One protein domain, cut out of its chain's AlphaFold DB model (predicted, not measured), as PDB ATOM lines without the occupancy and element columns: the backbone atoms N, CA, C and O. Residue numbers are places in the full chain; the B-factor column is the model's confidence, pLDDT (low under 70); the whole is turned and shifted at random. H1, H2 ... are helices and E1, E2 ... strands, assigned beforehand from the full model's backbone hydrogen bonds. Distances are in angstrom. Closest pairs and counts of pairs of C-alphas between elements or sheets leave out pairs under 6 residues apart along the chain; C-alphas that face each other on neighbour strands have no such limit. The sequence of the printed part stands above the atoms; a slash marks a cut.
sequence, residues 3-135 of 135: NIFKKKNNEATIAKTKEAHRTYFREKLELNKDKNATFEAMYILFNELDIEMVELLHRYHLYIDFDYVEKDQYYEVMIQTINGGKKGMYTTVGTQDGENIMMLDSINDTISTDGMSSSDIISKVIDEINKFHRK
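This is residues 3 to 135 of the 135 residues of an uncharacterized protein of Clostridiales bacterium 43-6 (UniProt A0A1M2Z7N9). A twisted sheet of five strands has helices H1, H2, H3 and H4 over one face and its other face bare, in two layers. Residues 3 to 20 of the long helix H1 stick out from this body as an arm. The printed part has 133 residues, with four named helices and five named strands in the order H1 H2 H3 E1 E2 E3 E4 E5 H4, mixed in class; the sheet E1 E2 E3 E4 E5 is a meander, each strand the antiparallel neighbour of the one before. It is compact, with a radius of gyration of the C-alphas of 15.8 A, and spans 53 by 37 by 27 A.

H1, residues 3 to 32, touches H2, residues 37 to 47, with its residues 26 to 32 alone, in a helical hairpin; the closest C-alphas, of Leu 29 and Tyr 43, are 5.3 A apart. H3 is residues 51 to 59. E1, residues 62 to 69, E2, 74 to 83, E3, 86 to 96, E4, 99 to 104, and E5, 109 to 112, have N 65 and O 78 at 2.9 A, N 79 and O 91 at 2.9 A, N 94 and O 101 at 3.0 A, and N 102 and O 111 at 2.9 A, within hydrogen-bond range. H1 runs across the strands, at 76 degrees to E1 on the local plane. H2 lies over E2 and E3, at a height over the sheet of 8.9 A; the C-alphas of Met 42 and Val 77, the closest of H2 and E2, are 5.8 A apart. H4, residues 118 to 133, runs along E3, at 19 degrees on the local plane. H4 touches H2, closest at the C-alphas of Ala 37 and Ser 118, 4.5 A. H3 and H4 only just touch, with 3 pairs of C-alphas within 8 A, the closest those of Met 53 and Ile 126, 6.9 A. Every O i to N i+4 pair is within hydrogen-bond range in H2, H3 and H4, and 25 of 26 in H1.

H1 runs 44.1 A from C-alpha 3 at (190.442, 194.096, 133.953); H2 is 15.0 A and H3 12.1 A long. E1 is 23.6 A, E2 26.9 A, E3 24.9 A, E4 15.9 A and E5 10.1 A long. H4, 23.2 A, ends with C-alpha 133 at (164.287, 227.357, 138.291).

The two C-alphas farthest apart, of Asn 3 and Gly 115, are 54.7 A apart. The printed part has no cut, and its links between named elements are tight. The pLDDT is under 70 at residues 3 to 11, 83 to 89, 106 to 107 and 135.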
ATOM      1  N   ASN A   3     191.253 193.195 133.111       48.22
ATOM      2  CA  ASN A   3     190.442 194.096 133.953       48.22
ATOM      3  C   ASN A   3     189.112 194.555 133.327       48.22
ATOM      4  O   ASN A   3     188.248 195.060 134.040       48.22
ATOM      5  N   ILE A   4     188.908 194.363 132.021       52.97
ATOM      6  CA  ILE A   4     187.694 194.836 131.327       52.97
ATOM      7  C   ILE A   4     186.505 193.889 131.577       52.97
ATOM      8  O   ILE A   4     185.375 194.345 131.743       52.97
ATOM      9  N   PHE A   5     186.753 192.581 131.689       48.84
ATOM     10  CA  PHE A   5     185.702 191.578 131.909       48.84
ATOM     11  C   PHE A   5     185.132 191.595 133.337       48.84
ATOM     12  O   PHE A   5     183.921 191.490 133.510       48.84
ATOM     13  N   LYS A   6     185.968 191.807 134.367       51.69
ATOM     14  CA  LYS A   6     185.490 191.943 135.757       51.69
ATOM     15  C   LYS A   6     184.640 193.203 135.961       51.69
ATOM     16  O   LYS A   6     183.638 193.150 136.667       51.69
ATOM     17  N   LYS A   7     185.008 194.315 135.313       53.06
ATOM     18  CA  LYS A   7     184.273 195.583 135.414       53.06
ATOM     19  C   LYS A   7     182.875 195.491 134.786       53.06
ATOM     20  O   LYS A   7     181.904 195.867 135.434       53.06
ATOM     21  N   LYS A   8     182.759 194.878 133.599       56.97
ATOM     22  CA  LYS A   8     181.464 194.639 132.935       56.97
ATOM     23  C   LYS A   8     180.529 193.726 133.737       56.97
ATOM     24  O   LYS A   8     179.334 193.996 133.801       56.97
ATOM     25  N   ASN A   9     181.059 192.684 134.385       61.38
ATOM     26  CA  ASN A   9     180.246 191.797 135.227       61.38
ATOM     27  C   ASN A   9     179.705 192.507 136.479       61.38
ATOM     28  O   ASN A   9     178.559 192.271 136.860       61.38
ATOM     29  N   ASN A  10     180.483 193.407 137.085       68.12
ATOM     30  CA  ASN A  10     180.017 194.214 138.216       68.12
ATOM     31  C   ASN A  10     178.950 195.237 137.795       68.12
ATOM     32  O   ASN A  10     177.937 195.361 138.474       68.12
ATOM     33  N   GLU A  11     179.132 195.929 136.666       69.81
ATOM     34  CA  GLU A  11     178.163 196.915 136.159       69.81
ATOM     35  C   GLU A  11     176.817 196.270 135.792       69.81
ATOM     36  O   GLU A  11     175.765 196.775 136.180       69.81
ATOM     37  N   ALA A  12     176.840 195.109 135.126       71.81
ATOM     38  CA  ALA A  12     175.629 194.358 134.796       71.81
ATOM     39  C   ALA A  12     174.905 193.829 136.048       71.81
ATOM     40  O   ALA A  12     173.675 193.844 136.106       71.81
ATOM     41  N   THR A  13     175.657 193.399 137.066       76.00
ATOM     42  CA  THR A  13     175.086 192.942 138.343       76.00
ATOM     43  C   THR A  13     174.411 194.099 139.080       76.00
ATOM     44  O   THR A  13     173.263 193.966 139.494       76.00
ATOM     45  N   ILE A  14     175.072 195.259 139.165       75.50
ATOM     46  CA  ILE A  14     174.515 196.466 139.795       75.50
ATOM     47  C   ILE A  14     173.244 196.924 139.070       75.50
ATOM     48  O   ILE A  14     172.249 197.233 139.723       75.50
ATOM     49  N   ALA A  15     173.249 196.942 137.734       76.19
ATOM     50  CA  ALA A  15     172.077 197.315 136.946       76.19
ATOM     51  C   ALA A  15     170.893 196.365 137.192       76.19
ATOM     52  O   ALA A  15     169.774 196.821 137.409       76.19
ATOM     53  N   LYS A  16     171.146 195.050 137.236       78.44
ATOM     54  CA  LYS A  16     170.110 194.047 137.514       78.44
ATOM     55  C   LYS A  16     169.522 194.194 138.919       78.44
ATOM     56  O   LYS A  16     168.311 194.089 139.078       78.44
ATOM     57  N   THR A  17     170.354 194.458 139.927       82.38
ATOM     58  CA  THR A  17     169.886 194.706 141.299       82.38
ATOM     59  C   THR A  17     169.034 195.972 141.380       82.38
ATOM     60  O   THR A  17     167.968 195.941 141.985       82.38
ATOM     61  N   LYS A  18     169.452 197.063 140.723       81.75
ATOM     62  CA  LYS A  18     168.661 198.303 140.667       81.75
ATOM     63  C   LYS A  18     167.299 198.093 140.011       81.75
ATOM     64  O   LYS A  18     166.300 198.567 140.538       81.75
ATOM     65  N   GLU A  19     167.247 197.351 138.907       86.06
ATOM     66  CA  GLU A  19     165.981 197.066 138.224       86.06
ATOM     67  C   GLU A  19     165.054 196.176 139.066       86.06
ATOM     68  O   GLU A  19     163.844 196.403 139.110       86.06
ATOM     69  N   ALA A  20     165.609 195.203 139.796       87.00
ATOM     70  CA  ALA A  20     164.838 194.389 140.733       87.00
ATOM     71  C   ALA A  20     164.250 195.237 141.873       87.00
ATOM     72  O   ALA A  20     163.070 195.106 142.187       87.00
ATOM     73  N   HIS A  21     165.039 196.152 142.449       88.94
ATOM     74  CA  HIS A  21     164.550 197.083 143.471       88.94
ATOM     75  C   HIS A  21     163.471 198.017 142.920       88.94
ATOM     76  O   HIS A  21     162.476 198.259 143.595       88.94
ATOM     77  N   ARG A  22     163.639 198.501 141.685       89.44
ATOM     78  CA  ARG A  22     162.658 199.353 141.009       89.44
ATOM     79  C   ARG A  22     161.336 198.634 140.786       89.44
ATOM     80  O   ARG A  22     160.279 199.201 141.041       89.44
ATOM     81  N   THR A  23     161.409 197.390 140.324       90.56
ATOM     82  CA  THR A  23     160.233 196.536 140.121       90.56
ATOM     83  C   THR A  23     159.511 196.310 141.446       90.56
ATOM     84  O   THR A  23     158.314 196.553 141.531       90.56
ATOM     85  N   TYR A  24     160.250 195.954 142.500       91.25
ATOM     86  CA  TYR A  24     159.682 195.753 143.832       91.25
ATOM     87  C   TYR A  24     159.015 197.016 144.388       91.25
ATOM     88  O   TYR A  24     157.890 196.969 144.881       91.25
ATOM     89  N   PHE A  25     159.686 198.162 144.280       92.94
ATOM     90  CA  PHE A  25     159.140 199.437 144.728       92.94
ATOM     91  C   PHE A  25     157.851 199.790 143.977       92.94
ATOM     92  O   PHE A  25     156.854 200.152 144.599       92.94
ATOM     93  N   ARG A  26     157.824 199.590 142.653       91.81
ATOM     94  CA  ARG A  26     156.611 199.761 141.843       91.81
ATOM     95  C   ARG A  26     155.470 198.863 142.320       91.81
ATOM     96  O   ARG A  26     154.354 199.351 142.458       91.81
ATOM     97  N   GLU A  27     155.735 197.582 142.565       92.50
ATOM     98  CA  GLU A  27     154.726 196.647 143.079       92.50
ATOM     99  C   GLU A  27     154.174 197.112 144.428       92.50
ATOM    100  O   GLU A  27     152.967 197.059 144.658       92.50
ATOM    101  N   LYS A  28     155.033 197.630 145.314       91.81
ATOM    102  CA  LYS A  28     154.588 198.212 146.582       91.81
ATOM    103  C   LYS A  28     153.713 199.436 146.360       91.81
ATOM    104  O   LYS A  28     152.654 199.499 146.972       91.81
ATOM    105  N   LEU A  29     154.090 200.370 145.494       93.25
ATOM    106  CA  LEU A  29     153.240 201.528 145.214       93.25
ATOM    107  C   LEU A  29     151.876 201.110 144.658       93.25
ATOM    108  O   LEU A  29     150.859 201.556 145.174       93.25
ATOM    109  N   GLU A  30     151.839 200.185 143.699       94.00
ATOM    110  CA  GLU A  30     150.583 199.681 143.128       94.00
ATOM    111  C   GLU A  30     149.674 199.043 144.191       94.00
ATOM    112  O   GLU A  30     148.475 199.302 144.221       94.00
ATOM    113  N   LEU A  31     150.238 198.257 145.112       94.50
ATOM    114  CA  LEU A  31     149.487 197.625 146.205       94.50
ATOM    115  C   LEU A  31     148.984 198.609 147.271       94.50
ATOM    116  O   LEU A  31     148.123 198.250 148.076       94.50
ATOM    117  N   ASN A  32     149.564 199.808 147.341       93.44
ATOM    118  CA  ASN A  32     149.291 200.777 148.399       93.44
ATOM    119  C   ASN A  32     148.648 202.075 147.891       93.44
ATOM    120  O   ASN A  32     148.232 202.868 148.731       93.44
ATOM    121  N   LYS A  33     148.528 202.293 146.574       93.75
ATOM    122  CA  LYS A  33     148.052 203.561 145.990       93.75
ATOM    123  C   LYS A  33     146.692 204.010 146.524       93.75
ATOM    124  O   LYS A  33     146.504 205.190 146.770       93.75
ATOM    125  N   ASP A  34     145.799 203.069 146.823       94.31
ATOM    126  CA  ASP A  34     144.455 203.371 147.327       94.31
ATOM    127  C   ASP A  34     144.398 203.582 148.855       94.31
ATOM    128  O   ASP A  34     143.332 203.847 149.408       94.31
ATOM    129  N   LYS A  35     145.522 203.440 149.578       92.69
ATOM    130  CA  LYS A  35     145.548 203.612 151.043       92.69
ATOM    131  C   LYS A  35     145.408 205.067 151.458       92.69
ATOM    132  O   LYS A  35     144.738 205.354 152.447       92.69
ATOM    133  N   ASN A  36     146.103 205.960 150.760       94.62
ATOM    134  CA  ASN A  36     146.051 207.397 150.979       94.62
ATOM    135  C   ASN A  36     146.602 208.144 149.753       94.62
ATOM    136  O   ASN A  36     147.294 207.574 148.910       94.62
ATOM    137  N   ALA A  37     146.342 209.448 149.711       96.31
ATOM    138  CA  ALA A  37     146.768 210.333 148.632       96.31
ATOM    139  C   ALA A  37     148.293 210.403 148.431       96.31
ATOM    140  O   ALA A  37     148.751 210.712 147.335       96.31
ATOM    141  N   THR A  38     149.091 210.119 149.464       96.62
ATOM    142  CA  THR A  38     150.558 210.164 149.379       96.62
ATOM    143  C   THR A  38     151.098 208.959 148.621       96.62
ATOM    144  O   THR A  38     151.932 209.121 147.731       96.62
ATOM    145  N   PHE A  39     150.573 207.759 148.888       95.56
ATOM    146  CA  PHE A  39     150.874 206.578 148.078       95.56
ATOM    147  C   PHE A  39     150.383 206.724 146.638       95.56
ATOM    148  O   PHE A  39     151.110 206.352 145.717       95.56
ATOM    149  N   GLU A  40     149.192 207.286 146.436       96.06
ATOM    150  CA  GLU A  40     148.674 207.575 145.097       96.06
ATOM    151  C   GLU A  40     149.589 208.547 144.337       96.06
ATOM    152  O   GLU A  40     149.995 208.269 143.209       96.06
ATOM    153  N   ALA A  41     149.990 209.654 144.965       96.00
ATOM    154  CA  ALA A  41     150.889 210.627 144.354       96.00
ATOM    155  C   ALA A  41     152.263 210.024 144.035       96.00
ATOM    156  O   ALA A  41     152.777 210.229 142.936       96.00
ATOM    157  N   MET A  42     152.844 209.233 144.947       95.81
ATOM    158  CA  MET A  42     154.073 208.483 144.664       95.81
ATOM    159  C   MET A  42     153.896 207.549 143.462       95.81
ATOM    160  O   MET A  42     154.762 207.500 142.591       95.81
ATOM    161  N   TYR A  43     152.780 206.820 143.395       95.44
ATOM    162  CA  TYR A  43     152.476 205.929 142.279       95.44
ATOM    163  C   TYR A  43     152.412 206.687 140.945       95.44
ATOM    164  O   TYR A  43     153.068 206.268 139.987       95.44
ATOM    165  N   ILE A  44     151.708 207.821 140.897       94.12
ATOM    166  CA  ILE A  44     151.590 208.656 139.694       94.12
ATOM    167  C   ILE A  44     152.957 209.213 139.289       94.12
ATOM    168  O   ILE A  44     153.388 209.017 138.155       94.12
ATOM    169  N   LEU A  45     153.688 209.828 140.223       93.38
ATOM    170  CA  LEU A  45     155.021 210.379 139.960       93.38
ATOM    171  C   LEU A  45     155.996 209.298 139.473       93.38
ATOM    172  O   LEU A  45     156.843 209.558 138.626       93.38
ATOM    173  N   PHE A  46     155.892 208.071 139.977       92.25
ATOM    174  CA  PHE A  46     156.827 207.012 139.613       92.25
ATOM    175  C   PHE A  46     156.460 206.257 138.325       92.25
ATOM    176  O   PHE A  46     157.354 205.742 137.642       92.25
ATOM    177  N   ASN A  47     155.168 206.154 137.993       87.31
ATOM    178  CA  ASN A  47     154.673 205.273 136.927       87.31
ATOM    179  C   ASN A  47     153.849 205.974 135.844       87.31
ATOM    180  O   ASN A  47     153.950 205.588 134.680       87.31
ATOM    181  N   GLU A  48     153.049 206.971 136.207       86.25
ATOM    182  CA  GLU A  48     152.014 207.570 135.356       86.25
ATOM    183  C   GLU A  48     152.233 209.074 135.183       86.25
ATOM    184  O   GLU A  48     151.284 209.853 135.200       86.25
ATOM    185  N   LEU A  49     153.499 209.476 135.042       82.44
ATOM    186  CA  LEU A  49     153.891 210.874 134.895       82.44
ATOM    187  C   LEU A  49     152.978 211.622 133.924       82.44
ATOM    188  O   LEU A  49     152.846 211.238 132.758       82.44
ATOM    189  N   ASP A  50     152.397 212.719 134.405       83.81
ATOM    190  CA  ASP A  50     151.651 213.624 133.547       83.81
ATOM    191  C   ASP A  50     152.584 214.354 132.557       83.81
ATOM    192  O   ASP A  50     153.815 214.366 132.685       83.81
ATOM    193  N   ILE A  51     151.983 214.952 131.525       84.12
ATOM    194  CA  ILE A  51     152.722 215.617 130.444       84.12
ATOM    195  C   ILE A  51     153.550 216.794 130.978       84.12
ATOM    196  O   ILE A  51     154.682 216.986 130.533       84.12
ATOM    197  N   GLU A  52     153.018 217.559 131.931       89.00
ATOM    198  CA  GLU A  52     153.705 218.721 132.499       89.00
ATOM    199  C   GLU A  52     154.969 218.292 133.255       89.00
ATOM    200  O   GLU A  52     156.051 218.829 133.020       89.00
ATOM    201  N   MET A  53     154.869 217.257 134.085       89.56
ATOM    202  CA  MET A  53     155.995 216.653 134.777       89.56
ATOM    203  C   MET A  53     157.042 216.135 133.796       89.56
ATOM    204  O   MET A  53     158.223 216.435 133.967       89.56
ATOM    205  N   VAL A  54     156.651 215.423 132.733       89.75
ATOM    206  CA  VAL A  54     157.600 214.972 131.697       89.75
ATOM    207  C   VAL A  54     158.337 216.154 131.063       89.75
ATOM    208  O   VAL A  54     159.562 216.113 130.907       89.75
ATOM    209  N   GLU A  55     157.621 217.227 130.720       90.44
ATOM    210  CA  GLU A  55     158.230 218.436 130.167       90.44
ATOM    211  C   GLU A  55     159.211 219.094 131.142       90.44
ATOM    212  O   GLU A  55     160.298 219.495 130.724       90.44
ATOM    213  N   LEU A  56     158.865 219.187 132.429       90.75
ATOM    214  CA  LEU A  56     159.725 219.758 133.467       90.75
ATOM    215  C   LEU A  56     160.988 218.923 133.681       90.75
ATOM    216  O   LEU A  56     162.091 219.477 133.705       90.75
ATOM    217  N   LEU A  57     160.843 217.596 133.777       89.81
ATOM    218  CA  LEU A  57     161.973 216.684 133.932       89.81
ATOM    219  C   LEU A  57     162.952 216.826 132.762       89.81
ATOM    220  O   LEU A  57     164.160 216.939 132.967       89.81
ATOM    221  N   HIS A  58     162.443 216.900 131.531       89.31
ATOM    222  CA  HIS A  58     163.280 217.109 130.352       89.31
ATOM    223  C   HIS A  58     163.908 218.504 130.307       89.31
ATOM    224  O   HIS A  58     165.113 218.619 130.074       89.31
ATOM    225  N   ARG A  59     163.117 219.561 130.536       89.75
ATOM    226  CA  ARG A  59     163.560 220.962 130.460       89.75
ATOM    227  C   ARG A  59     164.689 221.261 131.438       89.75
ATOM    228  O   ARG A  59     165.605 222.002 131.095       89.75
ATOM    229  N   TYR A  60     164.613 220.696 132.638       87.31
ATOM    230  CA  TYR A  60     165.560 220.968 133.717       87.31
ATOM    231  C   TYR A  60     166.546 219.822 133.976       87.31
ATOM    232  O   TYR A  60     167.302 219.872 134.945       87.31
ATOM    233  N   HIS A  61     166.580 218.813 133.097       88.00
ATOM    234  CA  HIS A  61     167.446 217.637 133.226       88.00
ATOM    235  C   HIS A  61     167.322 216.952 134.599       88.00
ATOM    236  O   HIS A  61     168.318 216.602 135.240       88.00
ATOM    237  N   LEU A  62     166.080 216.785 135.049       87.94
ATOM    238  CA  LEU A  62     165.741 216.103 136.288       87.94
ATOM    239  C   LEU A  62     165.424 214.633 136.011       87.94
ATOM    240  O   LEU A  62     165.042 214.246 134.906       87.94
ATOM    241  N   TYR A  63     165.558 213.811 137.039       88.88
ATOM    242  CA  TYR A  63     165.179 212.407 137.016       88.88
ATOM    243  C   TYR A  63     164.476 212.036 138.311       88.88
ATOM    244  O   TYR A  63     164.652 212.677 139.348       88.88
ATOM    245  N   ILE A  64     163.686 210.973 138.217       90.25
ATOM    246  CA  ILE A  64     162.982 210.389 139.348       90.25
ATOM    247  C   ILE A  64     163.797 209.220 139.877       90.25
ATOM    248  O   ILE A  64     164.213 208.342 139.117       90.25
ATOM    249  N   ASP A  65     164.029 209.238 141.180       90.44
ATOM    250  CA  ASP A  65     164.664 208.171 141.942       90.44
ATOM    251  C   ASP A  65     163.700 207.704 143.041       90.44
ATOM    252  O   ASP A  65     162.646 208.308 143.264       90.44
ATOM    253  N   PHE A  66     164.041 206.613 143.711       92.25
ATOM    254  CA  PHE A  66     163.226 206.048 144.780       92.25
ATOM    255  C   PHE A  66     164.105 205.466 145.880       92.25
ATOM    256  O   PHE A  66     165.211 204.988 145.611       92.25
ATOM    257  N   ASP A  67     163.592 205.466 147.104       90.38
ATOM    258  CA  ASP A  67     164.195 204.752 148.224       90.38
ATOM    259  C   ASP A  67     163.101 204.131 149.092       90.38
ATOM    260  O   ASP A  67     161.951 204.579 149.110       90.38
ATOM    261  N   TYR A  68     163.433 203.030 149.754       91.62
ATOM    262  CA  TYR A  68     162.513 202.365 150.656       91.62
ATOM    263  C   TYR A  68     163.248 201.500 151.675       91.62
ATOM    264  O   TYR A  68     164.207 200.784 151.372       91.62
ATOM    265  N   VAL A  69     162.723 201.497 152.894       89.62
ATOM    266  CA  VAL A  69     163.158 200.627 153.981       89.62
ATOM    267  C   VAL A  69     161.908 200.077 154.652       89.62
ATOM    268  O   VAL A  69     161.342 200.676 155.561       89.62
ATOM    269  N   GLU A  70     161.460 198.909 154.190       80.81
ATOM    270  CA  GLU A  70     160.165 198.330 154.582       80.81
ATOM    271  C   GLU A  70     160.023 198.133 156.097       80.81
ATOM    272  O   GLU A  70     158.959 198.402 156.651       80.81
ATOM    273  N   LYS A  71     161.104 197.726 156.777       85.69
ATOM    274  CA  LYS A  71     161.129 197.569 158.242       85.69
ATOM    275  C   LYS A  71     160.854 198.873 159.002       85.69
ATOM    276  O   LYS A  71     160.329 198.810 160.106       85.69
ATOM    277  N   ASP A  72     161.177 200.009 158.391       87.12
ATOM    278  CA  ASP A  72     161.028 201.345 158.973       87.12
ATOM    279  C   ASP A  72     159.795 202.060 158.384       87.12
ATOM    280  O   ASP A  72     159.599 203.251 158.589       87.12
ATOM    281  N   GLN A  73     158.959 201.343 157.612       85.25
ATOM    282  CA  GLN A  73     157.819 201.913 156.881       85.25
ATOM    283  C   GLN A  73     158.201 203.140 156.032       85.25
ATOM    284  O   GLN A  73     157.388 204.035 155.796       85.25
ATOM    285  N   TYR A  74     159.448 203.158 155.562       90.06
ATOM    286  CA  TYR A  74     160.002 204.235 154.765       90.06
ATOM    287  C   TYR A  74     159.821 203.932 153.285       90.06
ATOM    288  O   TYR A  74     160.258 202.878 152.817       90.06
ATOM    289  N   TYR A  75     159.193 204.848 152.561       93.31
ATOM    290  CA  TYR A  75     159.005 204.771 151.117       93.31
ATOM    291  C   TYR A  75     159.030 206.183 150.565       93.31
ATOM    292  O   TYR A  75     158.266 207.015 151.035       93.31
ATOM    293  N   GLU A  76     159.842 206.460 149.555       92.94
ATOM    294  CA  GLU A  76     159.857 207.781 148.940       92.94
ATOM    295  C   GLU A  76     160.087 207.736 147.433       92.94
ATOM    296  O   GLU A  76     160.799 206.884 146.894       92.94
ATOM    297  N   VAL A  77     159.503 208.723 146.764       94.06
ATOM    298  CA  VAL A  77     159.817 209.116 145.396       94.06
ATOM    299  C   VAL A  77     160.530 210.456 145.456       94.06
ATOM    300  O   VAL A  77     160.034 211.408 146.054       94.06
ATOM    301  N   MET A  78     161.692 210.535 144.816       92.12
ATOM    302  CA  MET A  78     162.547 211.716 144.826       92.12
ATOM    303  C   MET A  78     162.692 212.287 143.425       92.12
ATOM    304  O   MET A  78     162.918 211.547 142.469       92.12
ATOM    305  N   ILE A  79     162.679 213.613 143.313       91.00
ATOM    306  CA  ILE A  79     163.030 214.317 142.078       91.00
ATOM    307  C   ILE A  79     164.392 214.973 142.261       91.00
ATOM    308  O   ILE A  79     164.610 215.745 143.197       91.00
ATOM    309  N   GLN A  80     165.330 214.634 141.381       87.19
ATOM    310  CA  GLN A  80     166.744 214.966 141.532       87.19
ATOM    311  C   GLN A  80     167.333 215.549 140.239       87.19
ATOM    312  O   GLN A  80     166.899 215.218 139.140       87.19
ATOM    313  N   THR A  81     168.384 216.363 140.365       82.56
ATOM    314  CA  THR A  81     169.285 216.741 139.258       82.56
ATOM    315  C   THR A  81     170.652 216.078 139.420       82.56
ATOM    316  O   THR A  81     171.088 215.761 140.531       82.56
ATOM    317  N   ILE A  82     171.343 215.855 138.300       70.19
ATOM    318  CA  ILE A  82     172.771 215.529 138.265       70.19
ATOM    319  C   ILE A  82     173.449 216.670 137.525       70.19
ATOM    320  O   ILE A  82     173.370 216.756 136.301       70.19
ATOM    321  N   ASN A  83     174.164 217.517 138.262       65.75
ATOM    322  CA  ASN A  83     174.990 218.558 137.663       65.75
ATOM    323  C   ASN A  83     176.450 218.383 138.097       65.75
ATOM    324  O   ASN A  83     176.771 218.426 139.285       65.75
ATOM    325  N   GLY A  84     177.341 218.119 137.137       56.59
ATOM    326  CA  GLY A  84     178.781 217.975 137.392       56.59
ATOM    327  C   GLY A  84     179.155 216.889 138.413       56.59
ATOM    328  O   GLY A  84     180.175 217.013 139.086       56.59
ATOM    329  N   GLY A  85     178.324 215.853 138.575       57.16
ATOM    330  CA  GLY A  85     178.532 214.781 139.558       57.16
ATOM    331  C   GLY A  85     178.026 215.086 140.974       57.16
ATOM    332  O   GLY A  85     178.179 214.244 141.855       57.16
ATOM    333  N   LYS A  86     177.397 216.246 141.202       55.81
ATOM    334  CA  LYS A  86     176.661 216.540 142.437       55.81
ATOM    335  C   LYS A  86     175.180 216.225 142.230       55.81
ATOM    336  O   LYS A  86     174.578 216.702 141.268       55.81
ATOM    337  N   LYS A  87     174.617 215.406 143.123       60.91
ATOM    338  CA  LYS A  87     173.171 215.187 143.218       60.91
ATOM    339  C   LYS A  87     172.556 216.362 143.977       60.91
ATOM    340  O   LYS A  87     172.996 216.651 145.087       60.91
ATOM    341  N   GLY A  88     171.585 217.035 143.368       65.19
ATOM    342  CA  GLY A  88     170.710 217.991 144.048       65.19
ATOM    343  C   GLY A  88     169.322 217.380 144.166       65.19
ATOM    344  O   GLY A  88     168.799 216.890 143.165       65.19
ATOM    345  N   MET A  89     168.769 217.351 145.374       66.12
ATOM    346  CA  MET A  89     167.411 216.879 145.639       66.12
ATOM    347  C   MET A  89     166.469 218.080 145.587       66.12
ATOM    348  O   MET A  89     166.783 219.097 146.186       66.12
ATOM    349  N   TYR A  90     165.356 217.984 144.862       71.81
ATOM    350  CA  TYR A  90     164.378 219.077 144.754       71.81
ATOM    351  C   TYR A  90     163.228 218.878 145.720       71.81
ATOM    352  O   TYR A  90     162.850 219.765 146.481       71.81
ATOM    353  N   THR A  91     162.644 217.691 145.657       83.50
ATOM    354  CA  THR A  91     161.535 217.327 146.512       83.50
ATOM    355  C   THR A  91     161.461 215.823 146.630       83.50
ATOM    356  O   THR A  91     161.858 215.092 145.712       83.50
ATOM    357  N   THR A  92     160.972 215.383 147.778       89.19
ATOM    358  CA  THR A  92     160.612 213.996 148.024       89.19
ATOM    359  C   THR A  92     159.160 213.945 148.463       89.19
ATOM    360  O   THR A  92     158.670 214.847 149.145       89.19
ATOM    361  N   VAL A  93     158.463 212.900 148.037       94.31
ATOM    362  CA  VAL A  93     157.113 212.567 148.489       94.31
ATOM    363  C   VAL A  93     157.178 211.149 149.001       94.31
ATOM    364  O   VAL A  93     157.679 210.274 148.291       94.31
ATOM    365  N   GLY A  94     156.703 210.916 150.216       94.69
ATOM    366  CA  GLY A  94     156.926 209.630 150.844       94.69
ATOM    367  C   GLY A  94     156.185 209.400 152.141       94.69
ATOM    368  O   GLY A  94     155.422 210.233 152.624       94.69
ATOM    369  N   THR A  95     156.446 208.234 152.708       92.50
ATOM    370  CA  THR A  95     156.096 207.888 154.075       92.50
ATOM    371  C   THR A  95     157.367 207.679 154.883       92.50
ATOM    372  O   THR A  95     158.305 207.045 154.400       92.50
ATOM    373  N   GLN A  96     157.391 208.161 156.121       90.69
ATOM    374  CA  GLN A  96     158.490 207.935 157.057       90.69
ATOM    375  C   GLN A  96     157.920 207.613 158.434       90.69
ATOM    376  O   GLN A  96     157.096 208.363 158.946       90.69
ATOM    377  N   ASP A  97     158.329 206.481 159.015       88.19
ATOM    378  CA  ASP A  97     157.823 206.003 160.309       88.19
ATOM    379  C   ASP A  97     156.279 205.918 160.374       88.19
ATOM    380  O   ASP A  97     155.672 206.054 161.434       88.19
ATOM    381  N   GLY A  98     155.634 205.676 159.223       83.88
ATOM    382  CA  GLY A  98     154.175 205.602 159.078       83.88
ATOM    383  C   GLY A  98     153.470 206.944 158.840       83.88
ATOM    384  O   GLY A  98     152.283 206.944 158.514       83.88
ATOM    385  N   GLU A  99     154.187 208.062 158.938       92.56
ATOM    386  CA  GLU A  99     153.676 209.409 158.670       92.56
ATOM    387  C   GLU A  99     153.778 209.740 157.179       92.56
ATOM    388  O   GLU A  99     154.746 209.356 156.517       92.56
ATOM    389  N   ASN A 100     152.800 210.473 156.642       95.62
ATOM    390  CA  ASN A 100     152.811 210.907 155.245       95.62
ATOM    391  C   ASN A 100     153.471 212.281 155.128       95.62
ATOM    392  O   ASN A 100     153.016 213.254 155.740       95.62
ATOM    393  N   ILE A 101     154.544 212.366 154.343       94.94
ATOM    394  CA  ILE A 101     155.390 213.554 154.289       94.94
ATOM    395  C   ILE A 101     155.775 213.958 152.867       94.94
ATOM    396  O   ILE A 101     155.831 213.161 151.928       94.94
ATOM    397  N   MET A 102     156.118 215.234 152.739       93.19
ATOM    398  CA  MET A 102     156.815 215.791 151.593       93.19
ATOM    399  C   MET A 102     157.976 216.647 152.090       93.19
ATOM    400  O   MET A 102     157.792 217.514 152.943       93.19
ATOM    401  N   MET A 103     159.168 216.434 151.537       89.38
ATOM    402  CA  MET A 103     160.309 217.314 151.780       89.38
ATOM    403  C   MET A 103     160.463 218.283 150.618       89.38
ATOM    404  O   MET A 103     160.432 217.888 149.448       89.38
ATOM    405  N   LEU A 104     160.642 219.560 150.945       81.62
ATOM    406  CA  LEU A 104     160.786 220.638 149.973       81.62
ATOM    407  C   LEU A 104     162.151 221.306 150.135       81.62
ATOM    408  O   LEU A 104     162.408 221.964 151.147       81.62
ATOM    409  N   ASP A 105     163.011 221.197 149.120       75.00
ATOM    410  CA  ASP A 105     164.363 221.773 149.162       75.00
ATOM    411  C   ASP A 105     164.328 223.302 149.325       75.00
ATOM    412  O   ASP A 105     165.136 223.885 150.044       75.00
ATOM    413  N   SER A 106     163.324 223.980 148.748       65.56
ATOM    414  CA  SER A 106     163.259 225.448 148.775       65.56
ATOM    415  C   SER A 106     163.055 226.062 150.163       65.56
ATOM    416  O   SER A 106     163.354 227.247 150.342       65.56
ATOM    417  N   ILE A 107     162.536 225.286 151.119       65.25
ATOM    418  CA  ILE A 107     162.301 225.712 152.505       65.25
ATOM    419  C   ILE A 107     163.093 224.882 153.521       65.25
ATOM    420  O   ILE A 107     163.046 225.205 154.705       65.25
ATOM    421  N   ASN A 108     163.852 223.875 153.065       73.19
ATOM    422  CA  ASN A 108     164.581 222.925 153.908       73.19
ATOM    423  C   ASN A 108     163.707 222.400 155.063       73.19
ATOM    424  O   ASN A 108     164.116 222.414 156.226       73.19
ATOM    425  N   ASP A 109     162.479 222.003 154.728       79.62
ATOM    426  CA  ASP A 109     161.455 221.608 155.692       79.62
ATOM    427  C   ASP A 109     160.717 220.349 155.226       79.62
ATOM    428  O   ASP A 109     160.680 220.025 154.032       79.62
ATOM    429  N   THR A 110     160.135 219.650 156.195       88.88
ATOM    430  CA  THR A 110     159.263 218.495 155.987       88.88
ATOM    431  C   THR A 110     157.842 218.909 156.320       88.88
ATOM    432  O   THR A 110     157.554 219.324 157.439       88.88
ATOM    433  N   ILE A 111     156.942 218.785 155.354       92.44
ATOM    434  CA  ILE A 111     155.522 219.060 155.557       92.44
ATOM    435  C   ILE A 111     154.751 217.744 155.634       92.44
ATOM    436  O   ILE A 111     155.052 216.807 154.896       92.44
ATOM    437  N   SER A 112     153.742 217.681 156.506       94.19
ATOM    438  CA  SER A 112     152.766 216.587 156.473       94.19
ATOM    439  C   SER A 112     151.906 216.726 155.218       94.19
ATOM    440  O   SER A 112     151.486 217.831 154.858       94.19
ATOM    441  N   THR A 113     151.651 215.604 154.557       95.75
ATOM    442  CA  THR A 113     150.722 215.503 153.423       95.75
ATOM    443  C   THR A 113     149.373 214.916 153.836       95.75
ATOM    444  O   THR A 113     148.517 214.659 152.986       95.75
ATOM    445  N   ASP A 114     149.137 214.734 155.137       94.38
ATOM    446  CA  ASP A 114     147.856 214.258 155.644       94.38
ATOM    447  C   ASP A 114     146.737 215.255 155.336       94.38
ATOM    448  O   ASP A 114     146.845 216.462 155.562       94.38
ATOM    449  N   GLY A 115     145.635 214.736 154.796       92.31
ATOM    450  CA  GLY A 115     144.493 215.545 154.369       92.31
ATOM    451  C   GLY A 115     144.673 216.266 153.028       92.31
ATOM    452  O   GLY A 115     143.738 216.940 152.599       92.31
ATOM    453  N   MET A 116     145.815 216.120 152.345       96.94
ATOM    454  CA  MET A 116     145.984 216.593 150.965       96.94
ATOM    455  C   MET A 116     145.395 215.596 149.964       96.94
ATOM    456  O   MET A 116     145.381 214.389 150.211       96.94
ATOM    457  N   SER A 117     144.940 216.092 148.811       97.31
ATOM    458  CA  SER A 117     144.669 215.228 147.660       97.31
ATOM    459  C   SER A 117     145.966 214.883 146.920       97.31
ATOM    460  O   SER A 117     146.952 215.620 146.995       97.31
ATOM    461  N   SER A 118     145.971 213.791 146.156       96.06
ATOM    462  CA  SER A 118     147.115 213.414 145.318       96.06
ATOM    463  C   SER A 118     147.427 214.486 144.272       96.06
ATOM    464  O   SER A 118     148.591 214.820 144.056       96.06
ATOM    465  N   SER A 119     146.398 215.120 143.704       94.88
ATOM    466  CA  SER A 119     146.549 216.269 142.806       94.88
ATOM    467  C   SER A 119     147.198 217.482 143.471       94.88
ATOM    468  O   SER A 119     148.007 218.155 142.830       94.88
ATOM    469  N   ASP A 120     146.898 217.760 144.744       95.94
ATOM    470  CA  ASP A 120     147.536 218.867 145.469       95.94
ATOM    471  C   ASP A 120     149.017 218.574 145.716       95.94
ATOM    472  O   ASP A 120     149.863 219.455 145.562       95.94
ATOM    473  N   ILE A 121     149.339 217.324 146.065       95.38
ATOM    474  CA  ILE A 121     150.715 216.855 146.262       95.38
ATOM    475  C   ILE A 121     151.511 217.014 144.958       95.38
ATOM    476  O   ILE A 121     152.581 217.620 144.964       95.38
ATOM    477  N   ILE A 122     150.975 216.549 143.825       94.38
ATOM    478  CA  ILE A 122     151.630 216.675 142.511       94.38
ATOM    479  C   ILE A 122     151.783 218.148 142.105       94.38
ATOM    480  O   ILE A 122     152.859 218.562 141.676       94.38
ATOM    481  N   SER A 123     150.750 218.968 142.309       93.19
ATOM    482  CA  SER A 123     150.811 220.404 142.003       93.19
ATOM    483  C   SER A 123     151.906 221.107 142.810       93.19
ATOM    484  O   SER A 123     152.657 221.913 142.267       93.19
ATOM    485  N   LYS A 124     152.071 220.753 144.093       92.25
ATOM    486  CA  LYS A 124     153.160 221.278 144.934       92.25
ATOM    487  C   LYS A 124     154.538 220.885 144.416       92.25
ATOM    488  O   LYS A 124     155.440 221.719 144.418       92.25
ATOM    489  N   VAL A 125     154.702 219.649 143.948       91.62
ATOM    490  CA  VAL A 125     155.946 219.191 143.314       91.62
ATOM    491  C   VAL A 125     156.276 220.046 142.084       91.62
ATOM    492  O   VAL A 125     157.392 220.557 141.967       91.62
ATOM    493  N   ILE A 126     155.299 220.247 141.197       91.12
ATOM    494  CA  ILE A 126     155.423 221.084 139.993       91.12
ATOM    495  C   ILE A 126     155.805 222.524 140.358       91.12
ATOM    496  O   ILE A 126     156.743 223.095 139.785       91.12
ATOM    497  N   ASP A 127     155.097 223.113 141.320       89.94
ATOM    498  CA  ASP A 127     155.329 224.477 141.786       89.94
ATOM    499  C   ASP A 127     156.743 224.649 142.338       89.94
ATOM    500  O   ASP A 127     157.408 225.644 142.043       89.94
ATOM    501  N   GLU A 128     157.237 223.673 143.094       87.00
ATOM    502  CA  GLU A 128     158.562 223.717 143.707       87.00
ATOM    503  C   GLU A 128     159.686 223.578 142.674       87.00
ATOM    504  O   GLU A 128     160.646 224.358 142.709       87.00
ATOM    505  N   ILE A 129     159.528 222.700 141.676       86.88
ATOM    506  CA  ILE A 129     160.437 222.638 140.520       86.88
ATOM    507  C   ILE A 129     160.473 223.999 139.809       86.88
ATOM    508  O   ILE A 129     161.544 224.565 139.566       86.88
ATOM    509  N   ASN A 130     159.307 224.566 139.499       87.12
ATOM    510  CA  ASN A 130     159.212 225.851 138.810       87.12
ATOM    511  C   ASN A 130     159.808 227.004 139.631       87.12
ATOM    512  O   ASN A 130     160.522 227.849 139.090       87.12
ATOM    513  N   LYS A 131     159.537 227.054 140.936       84.50
ATOM    514  CA  LYS A 131     160.037 228.078 141.862       84.50
ATOM    515  C   LYS A 131     161.555 228.045 141.984       84.50
ATOM    516  O   LYS A 131     162.167 229.109 142.051       84.50
ATOM    517  N   PHE A 132     162.161 226.859 142.003       79.38
ATOM    518  CA  PHE A 132     163.614 226.722 142.032       79.38
ATOM    519  C   PHE A 132     164.260 227.295 140.763       79.38
ATOM    520  O   PHE A 132     165.225 228.048 140.852       79.38
ATOM    521  N   HIS A 133     163.702 226.991 139.587       78.94
ATOM    522  CA  HIS A 133     164.287 227.357 138.291       78.94
ATOM    523  C   HIS A 133     163.920 228.756 137.769       78.94
ATOM    524  O   HIS A 133     164.483 229.200 136.770       78.94
ATOM    525  N   ARG A 134     162.984 229.460 138.416       76.25
ATOM    526  CA  ARG A 134     162.647 230.865 138.116       76.25
ATOM    527  C   ARG A 134     163.518 231.888 138.865       76.25
ATOM    528  O   ARG A 134     163.334 233.082 138.634       76.25
ATOM    529  N   LYS A 135     164.398 231.449 139.772       55.66
ATOM    530  CA  LYS A 135     165.368 232.302 140.483       55.66
ATOM    531  C   LYS A 135     166.633 232.507 139.659       55.66
ATOM    532  O   LYS A 135     167.183 233.626 139.747       55.66
TER     533      LYS A 135